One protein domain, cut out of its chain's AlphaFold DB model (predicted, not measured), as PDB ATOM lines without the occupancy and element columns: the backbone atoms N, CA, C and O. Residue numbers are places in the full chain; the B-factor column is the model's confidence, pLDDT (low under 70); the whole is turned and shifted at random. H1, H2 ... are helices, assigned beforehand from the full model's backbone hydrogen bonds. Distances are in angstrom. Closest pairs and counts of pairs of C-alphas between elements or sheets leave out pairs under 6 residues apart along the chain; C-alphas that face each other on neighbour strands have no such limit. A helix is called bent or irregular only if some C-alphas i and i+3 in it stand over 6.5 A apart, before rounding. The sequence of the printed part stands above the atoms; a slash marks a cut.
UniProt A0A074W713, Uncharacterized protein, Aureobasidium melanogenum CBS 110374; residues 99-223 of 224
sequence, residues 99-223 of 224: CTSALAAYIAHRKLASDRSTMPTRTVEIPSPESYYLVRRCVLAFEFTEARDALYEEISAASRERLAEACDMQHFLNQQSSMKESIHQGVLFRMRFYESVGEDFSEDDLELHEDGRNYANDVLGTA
ATOM      1  N   CYS A  99      -7.843  -0.760   6.629       91.81
ATOM      2  CA  CYS A  99      -8.390  -2.113   6.739       91.81
ATOM      3  C   CYS A  99      -9.557  -2.314   5.764       91.81
ATOM      4  O   CYS A  99      -9.633  -3.331   5.071       91.81
ATOM      5  N   THR A 100     -10.459  -1.334   5.687       90.31
ATOM      6  CA  THR A 100     -11.622  -1.378   4.794       90.31
ATOM      7  C   THR A 100     -11.188  -1.428   3.329       90.31
ATOM      8  O   THR A 100     -11.683  -2.264   2.570       90.31
ATOM      9  N   SER A 101     -10.231  -0.578   2.937       91.19
ATOM     10  CA  SER A 101      -9.685  -0.548   1.576       91.19
ATOM     11  C   SER A 101      -8.987  -1.861   1.210       91.19
ATOM     12  O   SER A 101      -9.276  -2.449   0.165       91.19
ATOM     13  N   ALA A 102      -8.152  -2.388   2.111       90.56
ATOM     14  CA  ALA A 102      -7.407  -3.623   1.895       90.56
ATOM     15  C   ALA A 102      -8.333  -4.827   1.678       90.56
ATOM     16  O   ALA A 102      -8.148  -5.595   0.730       90.56
ATOM     17  N   LEU A 103      -9.357  -4.977   2.523       90.62
ATOM     18  CA  LEU A 103     -10.337  -6.056   2.402       90.62
ATOM     19  C   LEU A 103     -11.156  -5.931   1.113       90.62
ATOM     20  O   LEU A 103     -11.361  -6.925   0.413       90.62
ATOM     21  N   ALA A 104     -11.582  -4.719   0.748       90.19
ATOM     22  CA  ALA A 104     -12.293  -4.487  -0.507       90.19
ATOM     23  C   ALA A 104     -11.428  -4.853  -1.728       90.19
ATOM     24  O   ALA A 104     -11.908  -5.519  -2.654       90.19
ATOM     25  N   ALA A 105     -10.147  -4.475  -1.714       89.38
ATOM     26  CA  ALA A 105      -9.191  -4.815  -2.762       89.38
ATOM     27  C   ALA A 105      -8.947  -6.331  -2.848       89.38
ATOM     28  O   ALA A 105      -8.935  -6.889  -3.949       89.38
ATOM     29  N   TYR A 106      -8.819  -7.006  -1.703       88.31
ATOM     30  CA  TYR A 106      -8.659  -8.458  -1.630       88.31
ATOM     31  C   TYR A 106      -9.860  -9.179  -2.256       88.31
ATOM     32  O   TYR A 106      -9.700 -10.033  -3.133       88.31
ATOM     33  N   ILE A 107     -11.079  -8.797  -1.861       88.19
ATOM     34  CA  ILE A 107     -12.324  -9.376  -2.382       88.19
ATOM     35  C   ILE A 107     -12.413  -9.179  -3.900       88.19
ATOM     36  O   ILE A 107     -12.734 -10.119  -4.635       88.19
ATOM     37  N   ALA A 108     -12.094  -7.978  -4.392       87.31
ATOM     38  CA  ALA A 108     -12.098  -7.683  -5.821       87.31
ATOM     39  C   ALA A 108     -11.078  -8.541  -6.591       87.31
ATOM     40  O   ALA A 108     -11.415  -9.110  -7.632       87.31
ATOM     41  N   HIS A 109      -9.858  -8.683  -6.065       84.81
ATOM     42  CA  HIS A 109      -8.818  -9.525  -6.657       84.81
ATOM     43  C   HIS A 109      -9.245 -10.997  -6.727       84.81
ATOM     44  O   HIS A 109      -9.140 -11.625  -7.784       84.81
ATOM     45  N   ARG A 110      -9.798 -11.543  -5.638       81.25
ATOM     46  CA  ARG A 110     -10.283 -12.931  -5.604       81.25
ATOM     47  C   ARG A 110     -11.431 -13.168  -6.578       81.25
ATOM     48  O   ARG A 110     -11.431 -14.187  -7.266       81.25
ATOM     49  N   LYS A 111     -12.365 -12.221  -6.697       82.06
ATOM     50  CA  LYS A 111     -13.456 -12.299  -7.677       82.06
ATOM     51  C   LYS A 111     -12.916 -12.381  -9.107       82.06
ATOM     52  O   LYS A 111     -13.290 -13.281  -9.853       82.06
ATOM     53  N   LEU A 112     -11.961 -11.517  -9.454       79.31
ATOM     54  CA  LEU A 112     -11.303 -11.535 -10.764       79.31
ATOM     55  C   LEU A 112     -10.544 -12.843 -11.033       79.31
ATOM     56  O   LEU A 112     -10.542 -13.322 -12.165       79.31
ATOM     57  N   ALA A 113      -9.892 -13.417 -10.020       74.94
ATOM     58  CA  ALA A 113      -9.187 -14.691 -10.148       74.94
ATOM     59  C   ALA A 113     -10.154 -15.873 -10.354       74.94
ATOM     60  O   ALA A 113      -9.890 -16.739 -11.188       74.94
ATOM     61  N   SER A 114     -11.288 -15.875  -9.643       70.56
ATOM     62  CA  SER A 114     -12.352 -16.875  -9.792       70.56
ATOM     63  C   SER A 114     -12.959 -16.852 -11.196       70.56
ATOM     64  O   SER A 114     -13.109 -17.898 -11.824       70.56
ATOM     65  N   ASP A 115     -13.238 -15.659 -11.728       70.00
ATOM     66  CA  ASP A 115     -13.836 -15.485 -13.059       70.00
ATOM     67  C   ASP A 115     -12.895 -15.932 -14.202       70.00
ATOM     68  O   ASP A 115     -13.346 -16.205 -15.314       70.00
ATOM     69  N   ARG A 116     -11.582 -16.036 -13.943       67.12
ATOM     70  CA  ARG A 116     -10.546 -16.403 -14.929       67.12
ATOM     71  C   ARG A 116     -10.173 -17.894 -14.951       67.12
ATOM     72  O   ARG A 116      -9.328 -18.267 -15.760       67.12
ATOM     73  N   SER A 117     -10.768 -18.728 -14.087       61.06
ATOM     74  CA  SER A 117     -10.685 -20.205 -14.059       61.06
ATOM     75  C   SER A 117      -9.377 -20.828 -14.602       61.06
ATOM     76  O   SER A 117      -9.355 -21.422 -15.681       61.06
ATOM     77  N   THR A 118      -8.295 -20.763 -13.820       52.22
ATOM     78  CA  THR A 118      -7.086 -21.606 -14.006       52.22
ATOM     79  C   THR A 118      -6.635 -22.338 -12.737       52.22
ATOM     80  O   THR A 118      -5.667 -23.089 -12.784       52.22
ATOM     81  N   MET A 119      -7.340 -22.193 -11.613       46.81
ATOM     82  CA  MET A 119      -7.027 -22.895 -10.364       46.81
ATOM     83  C   MET A 119      -8.289 -23.534  -9.779       46.81
ATOM     84  O   MET A 119      -9.364 -22.938  -9.896       46.81
ATOM     85  N   PRO A 120      -8.187 -24.712  -9.130       45.62
ATOM     86  CA  PRO A 120      -9.287 -25.247  -8.346       45.62
ATOM     87  C   PRO A 120      -9.620 -24.212  -7.277       45.62
ATOM     88  O   PRO A 120      -8.757 -23.833  -6.482       45.62
ATOM     89  N   THR A 121     -10.860 -23.737  -7.268       47.75
ATOM     90  CA  THR A 121     -11.387 -22.891  -6.203       47.75
ATOM     91  C   THR A 121     -11.416 -23.718  -4.923       47.75
ATOM     92  O   THR A 121     -12.439 -24.309  -4.576       47.75
ATOM     93  N   ARG A 122     -10.297 -23.767  -4.190       49.00
ATOM     94  CA  ARG A 122     -10.405 -23.799  -2.732       49.00
ATOM     95  C   ARG A 122     -11.349 -22.645  -2.411       49.00
ATOM     96  O   ARG A 122     -11.127 -21.529  -2.880       49.00
ATOM     97  N   THR A 123     -12.434 -22.927  -1.707       50.84
ATOM     98  CA  THR A 123     -13.237 -21.915  -1.025       50.84
ATOM     99  C   THR A 123     -12.314 -21.258  -0.006       50.84
ATOM    100  O   THR A 123     -12.280 -21.658   1.149       50.84
ATOM    101  N   VAL A 124     -11.433 -20.373  -0.472       53.19
ATOM    102  CA  VAL A 124     -10.555 -19.598   0.390       53.19
ATOM    103  C   VAL A 124     -11.462 -18.544   0.984       53.19
ATOM    104  O   VAL A 124     -12.009 -17.704   0.265       53.19
ATOM    105  N   GLU A 125     -11.713 -18.704   2.274       65.75
ATOM    106  CA  GLU A 125     -12.500 -17.784   3.071       65.75
ATOM    107  C   GLU A 125     -11.891 -16.382   2.945       65.75
ATOM    108  O   GLU A 125     -10.675 -16.218   2.822       65.75
ATOM    109  N   ILE A 126     -12.751 -15.365   2.867       72.50
ATOM    110  CA  ILE A 126     -12.294 -13.974   2.873       72.50
ATOM    111  C   ILE A 126     -11.537 -13.788   4.194       72.50
ATOM    112  O   ILE A 126     -12.132 -14.089   5.232       72.50
ATOM    113  N   PRO A 127     -10.274 -13.322   4.175       76.88
ATOM    114  CA  PRO A 127      -9.481 -13.201   5.383       76.88
ATOM    115  C   PRO A 127     -10.221 -12.320   6.375       76.88
ATOM    116  O   PRO A 127     -10.803 -11.286   6.015       76.88
ATOM    117  N   SER A 128     -10.210 -12.755   7.628       86.12
ATOM    118  CA  SER A 128     -10.803 -11.990   8.708       86.12
ATOM    119  C   SER A 128     -10.154 -10.596   8.799       86.12
ATOM    120  O   SER A 128      -8.954 -10.437   8.573       86.12
ATOM    121  N   PRO A 129     -10.911  -9.554   9.171       88.38
ATOM    122  CA  PRO A 129     -10.361  -8.228   9.468       88.38
ATOM    123  C   PRO A 129      -9.239  -8.258  10.521       88.38
ATOM    124  O   PRO A 129      -8.302  -7.471  10.452       88.38
ATOM    125  N   GLU A 130      -9.283  -9.212  11.454       91.12
ATOM    126  CA  GLU A 130      -8.224  -9.470  12.440       91.12
ATOM    127  C   GLU A 130      -6.871  -9.762  11.776       91.12
ATOM    128  O   GLU A 130      -5.838  -9.264  12.225       91.12
ATOM    129  N   SER A 131      -6.882 -10.493  10.656       91.44
ATOM    130  CA  SER A 131      -5.683 -10.812   9.877       91.44
ATOM    131  C   SER A 131      -4.984  -9.555   9.364       91.44
ATOM    132  O   SER A 131      -3.757  -9.479   9.389       91.44
ATOM    133  N   TYR A 132      -5.743  -8.531   8.956       92.25
ATOM    134  CA  TYR A 132      -5.168  -7.245   8.553       92.25
ATOM    135  C   TYR A 132      -4.415  -6.579   9.712       92.25
ATOM    136  O   TYR A 132      -3.270  -6.151   9.547       92.25
ATOM    137  N   TYR A 133      -5.030  -6.516  10.894       92.19
ATOM    138  CA  TYR A 133      -4.411  -5.885  12.059       92.19
ATOM    139  C   TYR A 133      -3.182  -6.656  12.548       92.19
ATOM    140  O   TYR A 133      -2.195  -6.023  12.923       92.19
ATOM    141  N   LEU A 134      -3.184  -7.992  12.479       92.06
ATOM    142  CA  LEU A 134      -2.011  -8.802  12.817       92.06
ATOM    143  C   LEU A 134      -0.837  -8.546  11.857       92.06
ATOM    144  O   LEU A 134       0.293  -8.343  12.303       92.06
ATOM    145  N   VAL A 135      -1.099  -8.450  10.548       90.62
ATOM    146  CA  VAL A 135      -0.072  -8.071   9.559       90.62
ATOM    147  C   VAL A 135       0.490  -6.681   9.861       90.62
ATOM    148  O   VAL A 135       1.704  -6.485   9.854       90.62
ATOM    149  N   ARG A 136      -0.369  -5.709  10.187       89.44
ATOM    150  CA  ARG A 136       0.075  -4.355  10.549       89.44
ATOM    151  C   ARG A 136       0.918  -4.332  11.825       89.44
ATOM    152  O   ARG A 136       1.881  -3.572  11.877       89.44
ATOM    153  N   ARG A 137       0.624  -5.175  12.820       90.31
ATOM    154  CA  ARG A 137       1.476  -5.332  14.015       90.31
ATOM    155  C   ARG A 137       2.847  -5.900  13.681       90.31
ATOM    156  O   ARG A 137       3.827  -5.442  14.252       90.31
ATOM    157  N   CYS A 138       2.932  -6.843  12.740       88.62
ATOM    158  CA  CYS A 138       4.222  -7.354  12.270       88.62
ATOM    159  C   CYS A 138       5.077  -6.236  11.666       88.62
ATOM    160  O   CYS A 138       6.252  -6.120  12.001       88.62
ATOM    161  N   VAL A 139       4.473  -5.375  10.840       85.19
ATOM    162  CA  VAL A 139       5.156  -4.195  10.279       85.19
ATOM    163  C   VAL A 139       5.602  -3.243  11.392       85.19
ATOM    164  O   VAL A 139       6.756  -2.828  11.421       85.19
ATOM    165  N   LEU A 140       4.726  -2.956  12.356       85.69
ATOM    166  CA  LEU A 140       5.054  -2.072  13.473       85.69
ATOM    167  C   LEU A 140       6.199  -2.625  14.339       85.69
ATOM    168  O   LEU A 140       7.069  -1.869  14.743       85.69
ATOM    169  N   ALA A 141       6.230  -3.932  14.601       88.25
ATOM    170  CA  ALA A 141       7.272  -4.586  15.398       88.25
ATOM    171  C   ALA A 141       8.614  -4.738  14.661       88.25
ATOM    172  O   ALA A 141       9.669  -4.887  15.290       88.25
ATOM    173  N   PHE A 142       8.582  -4.718  13.328       84.88
ATOM    174  CA  PHE A 142       9.788  -4.599  12.520       84.88
ATOM    175  C   PHE A 142      10.431  -3.222  12.728       84.88
ATOM    176  O   PHE A 142      11.614  -3.158  13.062       84.88
ATOM    177  N   GLU A 143       9.632  -2.155  12.610       81.62
ATOM    178  CA  GLU A 143      10.075  -0.761  12.753       81.62
ATOM    179  C   GLU A 143      10.422  -0.385  14.204       81.62
ATOM    180  O   GLU A 143      11.411   0.306  14.446       81.62
ATOM    181  N   PHE A 144       9.638  -0.865  15.173       83.38
ATOM    182  CA  PHE A 144       9.750  -0.535  16.594       83.38
ATOM    183  C   PHE A 144       9.904  -1.808  17.424       83.38
ATOM    184  O   PHE A 144       8.969  -2.594  17.598       83.38
ATOM    185  N   THR A 145      11.101  -2.005  17.974       87.12
ATOM    186  CA  THR A 145      11.443  -3.204  18.752       87.12
ATOM    187  C   THR A 145      10.556  -3.404  19.984       87.12
ATOM    188  O   THR A 145      10.309  -4.533  20.394       87.12
ATOM    189  N   GLU A 146      10.015  -2.316  20.518       87.19
ATOM    190  CA  GLU A 146       9.138  -2.226  21.680       87.19
ATOM    191  C   GLU A 146       7.787  -2.922  21.456       87.19
ATOM    192  O   GLU A 146       7.131  -3.325  22.414       87.19
ATOM    193  N   ALA A 147       7.363  -3.096  20.200       85.62
ATOM    194  CA  ALA A 147       6.133  -3.813  19.866       85.62
ATOM    195  C   ALA A 147       6.331  -5.335  19.715       85.62
ATOM    196  O   ALA A 147       5.347  -6.062  19.557       85.62
ATOM    197  N   ARG A 148       7.575  -5.839  19.756       89.75
ATOM    198  CA  ARG A 148       7.887  -7.253  19.478       89.75
ATOM    199  C   ARG A 148       7.357  -8.203  20.538       89.75
ATOM    200  O   ARG A 148       6.763  -9.211  20.176       89.75
ATOM    201  N   ASP A 149       7.510  -7.869  21.816       88.25
ATOM    202  CA  ASP A 149       7.089  -8.756  22.908       88.25
ATOM    203  C   ASP A 149       5.578  -9.014  22.860       88.25
ATOM    204  O   ASP A 149       5.137 -10.162  22.831       88.25
ATOM    205  N   ALA A 150       4.782  -7.947  22.726       87.06
ATOM    206  CA  ALA A 150       3.331  -8.051  22.594       87.06
ATOM    207  C   ALA A 150       2.908  -8.842  21.342       87.06
ATOM    208  O   ALA A 150       1.944  -9.607  21.385       87.06
ATOM    209  N   LEU A 151       3.628  -8.677  20.227       90.38
ATOM    210  CA  LEU A 151       3.385  -9.444  19.006       90.38
ATOM    211  C   LEU A 151       3.699 -10.934  19.199       90.38
ATOM    212  O   LEU A 151       2.912 -11.780  18.781       90.38
ATOM    213  N   TYR A 152       4.827 -11.267  19.825       90.62
ATOM    214  CA  TYR A 152       5.226 -12.656  20.046       90.62
ATOM    215  C   TYR A 152       4.293 -13.383  21.009       90.62
ATOM    216  O   TYR A 152       3.983 -14.551  20.771       90.62
ATOM    217  N   GLU A 153       3.796 -12.712  22.048       89.62
ATOM    218  CA  GLU A 153       2.752 -13.264  22.915       89.62
ATOM    219  C   GLU A 153       1.462 -13.553  22.135       89.62
ATOM    220  O   GLU A 153       0.907 -14.648  22.248       89.62
ATOM    221  N   GLU A 154       1.009 -12.609  21.301       90.06
ATOM    222  CA  GLU A 154      -0.193 -12.781  20.478       90.06
ATOM    223  C   GLU A 154      -0.047 -13.950  19.495       90.06
ATOM    224  O   GLU A 154      -0.950 -14.779  19.384       90.06
ATOM    225  N   ILE A 155       1.096 -14.054  18.815       90.19
ATOM    226  CA  ILE A 155       1.364 -15.122  17.843       90.19
ATOM    227  C   ILE A 155       1.481 -16.479  18.526       90.19
ATOM    228  O   ILE A 155       0.915 -17.452  18.036       90.19
ATOM    229  N   SER A 156       2.144 -16.542  19.682       88.44
ATOM    230  CA  SER A 156       2.267 -17.783  20.458       88.44
ATOM    231  C   SER A 156       0.911 -18.305  20.943       88.44
ATOM    232  O   SER A 156       0.754 -19.505  21.166       88.44
ATOM    233  N   ALA A 157      -0.069 -17.414  21.118       89.44
ATOM    234  CA  ALA A 157      -1.433 -17.757  21.512       89.44
ATOM    235  C   ALA A 157      -2.394 -17.967  20.323       89.44
ATOM    236  O   ALA A 157      -3.507 -18.460  20.524       89.44
ATOM    237  N   ALA A 158      -2.005 -17.585  19.103       88.81
ATOM    238  CA  ALA A 158      -2.861 -17.649  17.924       88.81
ATOM    239  C   ALA A 158      -3.001 -19.082  17.386       88.81
ATOM    240  O   ALA A 158      -2.082 -19.896  17.453       88.81
ATOM    241  N   SER A 159      -4.165 -19.398  16.807       89.50
ATOM    242  CA  SER A 159      -4.346 -20.673  16.111       89.50
ATOM    243  C   SER A 159      -3.608 -20.683  14.772       89.50
ATOM    244  O   SER A 159      -3.368 -19.640  14.156       89.50
ATOM    245  N   ARG A 160      -3.309 -21.887  14.273       85.94
ATOM    246  CA  ARG A 160      -2.656 -22.065  12.971       85.94
ATOM    247  C   ARG A 160      -3.486 -21.477  11.832       85.94
ATOM    248  O   ARG A 160      -2.930 -20.913  10.897       85.94
ATOM    249  N   GLU A 161      -4.808 -21.589  11.914       86.94
ATOM    250  CA  GLU A 161      -5.732 -21.028  10.929       86.94
ATOM    251  C   GLU A 161      -5.636 -19.498  10.883       86.94
ATOM    252  O   GLU A 161      -5.477 -18.938   9.801       86.94
ATOM    253  N   ARG A 162      -5.623 -18.826  12.045       87.25
ATOM    254  CA  ARG A 162      -5.481 -17.362  12.128       87.25
ATOM    255  C   ARG A 162      -4.153 -16.887  11.535       87.25
ATOM    256  O   ARG A 162      -4.117 -15.891  10.817       87.25
ATOM    257  N   LEU A 163      -3.065 -17.611  11.794       89.12
ATOM    258  CA  LEU A 163      -1.748 -17.288  11.235       89.12
ATOM    259  C   LEU A 163      -1.678 -17.546   9.724       89.12
ATOM    260  O   LEU A 163      -1.076 -16.760   8.994       89.12
ATOM    261  N   ALA A 164      -2.350 -18.590   9.231       86.75
ATOM    262  CA  ALA A 164      -2.464 -18.856   7.800       86.75
ATOM    263  C   ALA A 164      -3.279 -17.773   7.067       86.75
ATOM    264  O   ALA A 164      -2.882 -17.350   5.979       86.75
ATOM    265  N   GLU A 165      -4.379 -17.289   7.655       88.38
ATOM    266  CA  GLU A 165      -5.147 -16.161   7.107       88.38
ATOM    267  C   GLU A 165      -4.316 -14.871   7.061       88.38
ATOM    268  O   GLU A 165      -4.306 -14.174   6.041       88.38
ATOM    269  N   ALA A 166      -3.564 -14.574   8.127       89.62
ATOM    270  CA  ALA A 166      -2.664 -13.424   8.175       89.62
ATOM    271  C   ALA A 166      -1.543 -13.521   7.130       89.62
ATOM    272  O   ALA A 166      -1.285 -12.544   6.425       89.62
ATOM    273  N   CYS A 167      -0.938 -14.701   6.958       86.56
ATOM    274  CA  CYS A 167       0.029 -14.967   5.891       86.56
ATOM    275  C   CYS A 167      -0.559 -14.699   4.495       86.56
ATOM    276  O   CYS A 167       0.082 -14.057   3.660       86.56
ATOM    277  N   ASP A 168      -1.781 -15.169   4.218       86.69
ATOM    278  CA  ASP A 168      -2.428 -14.948   2.918       86.69
ATOM    279  C   ASP A 168      -2.753 -13.463   2.691       86.69
ATOM    280  O   ASP A 168      -2.525 -12.936   1.598       86.69
ATOM    281  N   MET A 169      -3.200 -12.754   3.736       88.69
ATOM    282  CA  MET A 169      -3.424 -11.309   3.684       88.69
ATOM    283  C   MET A 169      -2.122 -10.541   3.418       88.69
ATOM    284  O   MET A 169      -2.090  -9.660   2.556       88.69
ATOM    285  N   GLN A 170      -1.028 -10.902   4.092       87.00
ATOM    286  CA  GLN A 170       0.295 -10.322   3.857       87.00
ATOM    287  C   GLN A 170       0.762 -10.573   2.418       87.00
ATOM    288  O   GLN A 170       1.230  -9.657   1.739       87.00
ATOM    289  N   HIS A 171       0.616 -11.804   1.926       83.31
ATOM    290  CA  HIS A 171       0.986 -12.155   0.560       83.31
ATOM    291  C   HIS A 171       0.188 -11.345  -0.469       83.31
ATOM    292  O   HIS A 171       0.764 -10.823  -1.429       83.31
ATOM    293  N   PHE A 172      -1.122 -11.191  -0.254       86.00
ATOM    294  CA  PHE A 172      -1.966 -10.350  -1.093       86.00
ATOM    295  C   PHE A 172      -1.475  -8.898  -1.106       86.00
ATOM    296  O   PHE A 172      -1.222  -8.344  -2.181       86.00
ATOM    297  N   LEU A 173      -1.302  -8.299   0.076       83.31
ATOM    298  CA  LEU A 173      -0.857  -6.915   0.217       83.31
ATOM    299  C   LEU A 173       0.490  -6.683  -0.476       83.31
ATOM    300  O   LEU A 173       0.630  -5.691  -1.186       83.31
ATOM    301  N   ASN A 174       1.426  -7.626  -0.364       76.69
ATOM    302  CA  ASN A 174       2.778  -7.486  -0.906       76.69
ATOM    303  C   ASN A 174       2.891  -7.763  -2.413       76.69
ATOM    304  O   ASN A 174       3.735  -7.169  -3.081       76.69
ATOM    305  N   GLN A 175       2.109  -8.704  -2.957       74.19
ATOM    306  CA  GLN A 175       2.371  -9.254  -4.300       74.19
ATOM    307  C   GLN A 175       1.208  -9.139  -5.288       74.19
ATOM    308  O   GLN A 175       1.406  -9.351  -6.490       74.19
ATOM    309  N   GLN A 176      -0.002  -8.865  -4.802       77.88
ATOM    310  CA  GLN A 176      -1.233  -8.984  -5.592       77.88
ATOM    311  C   GLN A 176      -2.110  -7.727  -5.547       77.88
ATOM    312  O   GLN A 176      -2.988  -7.564  -6.397       77.88
ATOM    313  N   SER A 177      -1.877  -6.830  -4.589       80.44
ATOM    314  CA  SER A 177      -2.553  -5.539  -4.517       80.44
ATOM    315  C   SER A 177      -2.096  -4.600  -5.650       80.44
ATOM    316  O   SER A 177      -1.006  -4.728  -6.212       80.44
ATOM    317  N   SER A 178      -2.970  -3.671  -6.050       79.94
ATOM    318  CA  SER A 178      -2.634  -2.682  -7.087       79.94
ATOM    319  C   SER A 178      -1.620  -1.659  -6.568       79.94
ATOM    320  O   SER A 178      -1.653  -1.339  -5.387       79.94
ATOM    321  N   MET A 179      -0.815  -1.052  -7.451       73.56
ATOM    322  CA  MET A 179       0.151   0.001  -7.078       73.56
ATOM    323  C   MET A 179      -0.468   1.106  -6.216       73.56
ATOM    324  O   MET A 179       0.076   1.472  -5.179       73.56
ATOM    325  N   LYS A 180      -1.639   1.606  -6.620       80.12
ATOM    326  CA  LYS A 180      -2.361   2.633  -5.864       80.12
ATOM    327  C   LYS A 180      -2.731   2.151  -4.460       80.12
ATOM    328  O   LYS A 180      -2.625   2.921  -3.511       80.12
ATOM    329  N   GLU A 181      -3.177   0.903  -4.347       83.00
ATOM    330  CA  GLU A 181      -3.584   0.330  -3.068       83.00
ATOM    331  C   GLU A 181      -2.388   0.161  -2.144       83.00
ATOM    332  O   GLU A 181      -2.441   0.601  -1.007       83.00
ATOM    333  N   SER A 182      -1.280  -0.410  -2.598       75.81
ATOM    334  CA  SER A 182      -0.167  -0.656  -1.679       75.81
ATOM    335  C   SER A 182       0.595   0.621  -1.309       75.81
ATOM    336  O   SER A 182       1.056   0.710  -0.172       75.81
ATOM    337  N   ILE A 183       0.600   1.655  -2.169       75.50
ATOM    338  CA  ILE A 183       0.988   3.023  -1.763       75.50
ATOM    339  C   ILE A 183       0.076   3.517  -0.637       75.50
ATOM    340  O   ILE A 183       0.559   4.013   0.377       75.50
ATOM    341  N   HIS A 184      -1.242   3.368  -0.792       80.50
ATOM    342  CA  HIS A 184      -2.205   3.776   0.229       80.50
ATOM    343  C   HIS A 184      -2.004   3.020   1.552       80.50
ATOM    344  O   HIS A 184      -2.056   3.631   2.616       80.50
ATOM    345  N   GLN A 185      -1.694   1.725   1.488       82.44
ATOM    346  CA  GLN A 185      -1.441   0.878   2.655       82.44
ATOM    347  C   GLN A 185      -0.098   1.149   3.344       82.44
ATOM    348  O   GLN A 185       0.145   0.610   4.426       82.44
ATOM    349  N   GLY A 186       0.793   1.936   2.727       71.31
ATOM    350  CA  GLY A 186       2.175   2.071   3.190       71.31
ATOM    351  C   GLY A 186       2.866   0.711   3.298       71.31
ATOM    352  O   GLY A 186       3.672   0.497   4.199       71.31
ATOM    353  N   VAL A 187       2.468  -0.246   2.453       63.28
ATOM    354  CA  VAL A 187       3.090  -1.566   2.398       63.28
ATOM    355  C   VAL A 187       4.391  -1.395   1.637       63.28
ATOM    356  O   VAL A 187       4.396  -0.897   0.511       63.28
ATOM    357  N   LEU A 188       5.481  -1.799   2.283       51.50
ATOM    358  CA  LEU A 188       6.827  -1.865   1.733       51.50
ATOM    359  C   LEU A 188       6.799  -2.774   0.488       51.50
ATOM    360  O   LEU A 188       6.845  -4.000   0.574       51.50
ATOM    361  N   PHE A 189       6.600  -2.175  -0.685       43.38
ATOM    362  CA  PHE A 189       6.537  -2.869  -1.966       43.38
ATOM    363  C   PHE A 189       7.871  -3.557  -2.259       43.38
ATOM    364  O   PHE A 189       8.928  -2.954  -2.096       43.38
ATOM    365  N   ARG A 190       7.823  -4.775  -2.819       43.09
ATOM    366  CA  ARG A 190       8.895  -5.264  -3.698       43.09
ATOM    367  C   ARG A 190       8.416  -6.399  -4.619       43.09
ATOM    368  O   ARG A 190       8.169  -7.509  -4.163       43.09
ATOM    369  N   MET A 191       8.266  -6.121  -5.922       38.19
ATOM    370  CA  MET A 191       9.054  -6.732  -7.022       38.19
ATOM    371  C   MET A 191       8.329  -6.898  -8.375       38.19
ATOM    372  O   MET A 191       8.991  -7.211  -9.356       38.19
ATOM    373  N   ARG A 192       7.014  -6.662  -8.514       34.50
ATOM    374  CA  ARG A 192       6.316  -6.977  -9.789       34.50
ATOM    375  C   ARG A 192       6.193  -5.862 -10.835       34.50
ATOM    376  O   ARG A 192       5.818  -6.173 -11.959       34.50
ATOM    377  N   PHE A 193       6.513  -4.605 -10.515       35.00
ATOM    378  CA  PHE A 193       6.293  -3.469 -11.435       35.00
ATOM    379  C   PHE A 193       7.483  -2.503 -11.591       35.00
ATOM    380  O   PHE A 193       7.347  -1.482 -12.266       35.00
ATOM    381  N   TYR A 194       8.656  -2.837 -11.037       41.34
ATOM    382  CA  TYR A 194       9.867  -1.995 -11.084       41.34
ATOM    383  C   TYR A 194      10.379  -1.726 -12.506       41.34
ATOM    384  O   TYR A 194      11.021  -0.710 -12.737       41.34
ATOM    385  N   GLU A 195      10.014  -2.558 -13.484       42.62
ATOM    386  CA  GLU A 195      10.323  -2.309 -14.899       42.62
ATOM    387  C   GLU A 195       9.503  -1.162 -15.525       42.62
ATOM    388  O   GLU A 195       9.794  -0.757 -16.645       42.62
ATOM    389  N   SER A 196       8.476  -0.625 -14.844       41.00
ATOM    390  CA  SER A 196       7.488   0.267 -15.482       41.00
ATOM    391  C   SER A 196       7.425   1.711 -14.974       41.00
ATOM    392  O   SER A 196       6.824   2.534 -15.662       41.00
ATOM    393  N   VAL A 197       8.014   2.049 -13.816       41.41
ATOM    394  CA  VAL A 197       7.787   3.372 -13.183       41.41
ATOM    395  C   VAL A 197       8.989   4.325 -13.254       41.41
ATOM    396  O   VAL A 197       8.793   5.528 -13.166       41.41
ATOM    397  N   GLY A 198      10.209   3.854 -13.529       47.12
ATOM    398  CA  GLY A 198      11.345   4.748 -13.814       47.12
ATOM    399  C   GLY A 198      11.751   5.699 -12.675       47.12
ATOM    400  O   GLY A 198      12.372   6.723 -12.949       47.12
ATOM    401  N   GLU A 199      11.396   5.388 -11.426       50.84
ATOM    402  CA  GLU A 199      11.886   6.096 -10.239       50.84
ATOM    403  C   GLU A 199      13.094   5.349  -9.650       50.84
ATOM    404  O   GLU A 199      13.002   4.159  -9.336       50.84
ATOM    405  N   ASP A 200      14.222   6.054  -9.521       53.00
ATOM    406  CA  ASP A 200      15.472   5.552  -8.940       53.00
ATOM    407  C   ASP A 200      15.374   5.554  -7.404       53.00
ATOM    408  O   ASP A 200      15.592   6.577  -6.754       53.00
ATOM    409  N   PHE A 201      15.039   4.403  -6.819       54.28
ATOM    410  CA  PHE A 201      15.204   4.153  -5.383       54.28
ATOM    411  C   PHE A 201      16.644   3.734  -5.066       54.28
ATOM    412  O   PHE A 201      17.322   3.145  -5.913       54.28
ATOM    413  N   SER A 202      17.107   4.015  -3.844       60.53
ATOM    414  CA  SER A 202      18.437   3.583  -3.401       60.53
ATOM    415  C   SER A 202      18.477   2.071  -3.122       60.53
ATOM    416  O   SER A 202      17.449   1.451  -2.840       60.53
ATOM    417  N   GLU A 203      19.663   1.458  -3.208       61.47
ATOM    418  CA  GLU A 203      19.860   0.048  -2.821       61.47
ATOM    419  C   GLU A 203      19.489  -0.201  -1.346       61.47
ATOM    420  O   GLU A 203      18.949  -1.261  -1.028       61.47
ATOM    421  N   ASP A 204      19.670   0.804  -0.486       58.94
ATOM    422  CA  ASP A 204      19.345   0.746   0.943       58.94
ATOM    423  C   ASP A 204      17.825   0.670   1.188       58.94
ATOM    424  O   ASP A 204      17.360  -0.129   2.003       58.94
ATOM    425  N   ASP A 205      17.025   1.452   0.448       59.41
ATOM    426  CA  ASP A 205      15.552   1.399   0.541       59.41
ATOM    427  C   ASP A 205      15.047  -0.000   0.163       59.41
ATOM    428  O   ASP A 205      14.188  -0.605   0.803       59.41
ATOM    429  N   LEU A 206      15.644  -0.534  -0.896       61.00
ATOM    430  CA  LEU A 206      15.375  -1.842  -1.452       61.00
ATOM    431  C   LEU A 206      15.686  -2.980  -0.450       61.00
ATOM    432  O   LEU A 206      14.876  -3.906  -0.328       61.00
ATOM    433  N   GLU A 207      16.803  -2.914   0.273       65.31
ATOM    434  CA  GLU A 207      17.181  -3.888   1.311       65.31
ATOM    435  C   GLU A 207      16.209  -3.857   2.505       65.31
ATOM    436  O   GLU A 207      15.641  -4.892   2.864       65.31
ATOM    437  N   LEU A 208      15.880  -2.667   3.021       64.25
ATOM    438  CA  LEU A 208      14.947  -2.492   4.146       64.25
ATOM    439  C   LEU A 208      13.557  -3.100   3.869       64.25
ATOM    440  O   LEU A 208      12.919  -3.683   4.750       64.25
ATOM    441  N   HIS A 209      13.078  -2.986   2.629       67.62
ATOM    442  CA  HIS A 209      11.802  -3.571   2.207       67.62
ATOM    443  C   HIS A 209      11.811  -5.105   2.205       67.62
ATOM    444  O   HIS A 209      10.802  -5.743   2.520       67.62
ATOM    445  N   GLU A 210      12.931  -5.709   1.813       70.06
ATOM    446  CA  GLU A 210      13.085  -7.160   1.812       70.06
ATOM    447  C   GLU A 210      13.158  -7.711   3.234       70.06
ATOM    448  O   GLU A 210      12.469  -8.693   3.527       70.06
ATOM    449  N   ASP A 211      13.863  -7.020   4.125       76.25
ATOM    450  CA  ASP A 211      13.954  -7.376   5.539       76.25
ATOM    451  C   ASP A 211      12.598  -7.319   6.246       76.25
ATOM    452  O   ASP A 211      12.228  -8.272   6.930       76.25
ATOM    453  N   GLY A 212      11.802  -6.269   6.025       73.00
ATOM    454  CA  GLY A 212      10.467  -6.162   6.624       73.00
ATOM    455  C   GLY A 212       9.517  -7.272   6.162       73.00
ATOM    456  O   GLY A 212       8.755  -7.838   6.954       73.00
ATOM    457  N   ARG A 213       9.588  -7.644   4.878       73.81
ATOM    458  CA  ARG A 213       8.820  -8.770   4.330       73.81
ATOM    459  C   ARG A 213       9.270 -10.096   4.936       73.81
ATOM    460  O   ARG A 213       8.415 -10.906   5.292       73.81
ATOM    461  N   ASN A 214      10.579 -10.326   5.006       79.75
ATOM    462  CA  ASN A 214      11.149 -11.553   5.552       79.75
ATOM    463  C   ASN A 214      10.804 -11.680   7.037       79.75
ATOM    464  O   ASN A 214      10.288 -12.715   7.430       79.75
ATOM    465  N   TYR A 215      10.920 -10.599   7.811       82.38
ATOM    466  CA  TYR A 215      10.504 -10.561   9.210       82.38
ATOM    467  C   TYR A 215       9.048 -10.996   9.385       82.38
ATOM    468  O   TYR A 215       8.768 -11.918  10.140       82.38
ATOM    469  N   ALA A 216       8.105 -10.381   8.667       79.69
ATOM    470  CA  ALA A 216       6.696 -10.740   8.813       79.69
ATOM    471  C   ALA A 216       6.398 -12.178   8.334       79.69
ATOM    472  O   ALA A 216       5.599 -12.868   8.962       79.69
ATOM    473  N   ASN A 217       7.086 -12.664   7.290       79.88
ATOM    474  CA  ASN A 217       6.985 -14.065   6.865       79.88
ATOM    475  C   ASN A 217       7.545 -15.035   7.913       79.88
ATOM    476  O   ASN A 217       6.937 -16.071   8.147       79.88
ATOM    477  N   ASP A 218       8.678 -14.719   8.537       82.62
ATOM    478  CA  ASP A 218       9.292 -15.554   9.572       82.62
ATOM    479  C   ASP A 218       8.402 -15.584  10.816       82.62
ATOM    480  O   ASP A 218       8.137 -16.634  11.399       82.62
ATOM    481  N   VAL A 219       7.865 -14.428  11.193       81.31
ATOM    482  CA  VAL A 219       7.026 -14.260  12.377       81.31
ATOM    483  C   VAL A 219       5.659 -14.935  12.222       81.31
ATOM    484  O   VAL A 219       5.186 -15.566  13.162       81.31
ATOM    485  N   LEU A 220       5.034 -14.867  11.044       80.25
ATOM    486  CA  LEU A 220       3.754 -15.541  10.789       80.25
ATOM    487  C   LEU A 220       3.919 -16.999  10.323       80.25
ATOM    488  O   LEU A 220       3.008 -17.807  10.498       80.25
ATOM    489  N   GLY A 221       5.070 -17.343   9.740       66.69
ATOM    490  CA  GLY A 221       5.384 -18.661   9.184       66.69
ATOM    491  C   GLY A 221       5.994 -19.652  10.176       66.69
ATOM    492  O   GLY A 221       6.053 -20.838   9.872       66.69
ATOM    493  N   THR A 222       6.406 -19.207  11.367       53.50
ATOM    494  CA  THR A 222       6.977 -20.055  12.435       53.50
ATOM    495  C   THR A 222       5.950 -20.903  13.199       53.50
ATOM    496  O   THR A 222       6.322 -21.615  14.130       53.50
ATOM    497  N   ALA A 223       4.675 -20.894  12.802       46.09
ATOM    498  CA  ALA A 223       3.659 -21.808  13.328       46.09
ATOM    499  C   ALA A 223       3.748 -23.204  12.688       46.09
ATOM    500  O   ALA A 223       2.849 -23.633  11.950       46.09
TER     501      ALA A 223
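This is residues 99 to 223 of the 224 residues of an uncharacterized protein of Aureobasidium melanogenum CBS 110374 (UniProt A0A074W713). The longest helix, H7, and H4 cross H2 and come together through residues 217 to 221 and 163 to 167, while H3 folds back on H2 as a hairpin. H1 packs on H2 with residues 99 to 103, H5 packs on H1, and residues 114 to 120 and 194 to 204 stick out. The printed part has 125 residues with seven named helices, H1 to H7 in order, and no named strand: all helix, mostly crossed. It is compact, radius of gyration of the C-alphas 15.2 A, spanning 43 by 40 by 23 A.

H7, residues 203 to 221, touches the hub H2, residues 129 to 143, at a steep tilt of 50 degrees, closest C-alphas Cys 138 and Ala 216 at 5.4 A. H4, residues 160 to 175, touches H2, closest C-alphas Ser 131 and Ala 166 at 4.3 A. H4 touches H7 at a shallow tilt of 21 degrees, opposite ways, closest C-alphas Leu 163 and Leu 220 at 5.8 A. H3, residues 145 to 157, forms a hairpin with H2, closest C-alphas Ala 141 and Ala 147 at 4.7 A. H1, residues 99 to 115, touches H5, residues 179 to 185, closest C-alphas Ala 102 and Glu 181 at 7.4 A. H6, residues 194 to 197, is apart from the other helices. Every O i to N i+4 pair is within hydrogen-bond range in H1, H2, H4, H5 and H7, and 7 of 9 in H3; H6 is too short for one.

H1 begins at C-alpha 99 (-8.390, -2.113, 6.739) and is 24.5 A long. H7, 26.5 A, ends at C-alpha 221 (5.384, -18.661, 9.184). H2 measures 22.0 A, H4 22.1 A and H3 19.6 A; H3 is only just irregular, C-alphas 146 and 149 being 7.0 A apart.

The C-alphas farthest apart, Ser 117 and Glu 146, are 44.6 A apart. The printed part has no cut, and the link from H1 to H2 is long. pLDDT is under 70 in residues 116 to 125, 187 to 209 and 221 to 223.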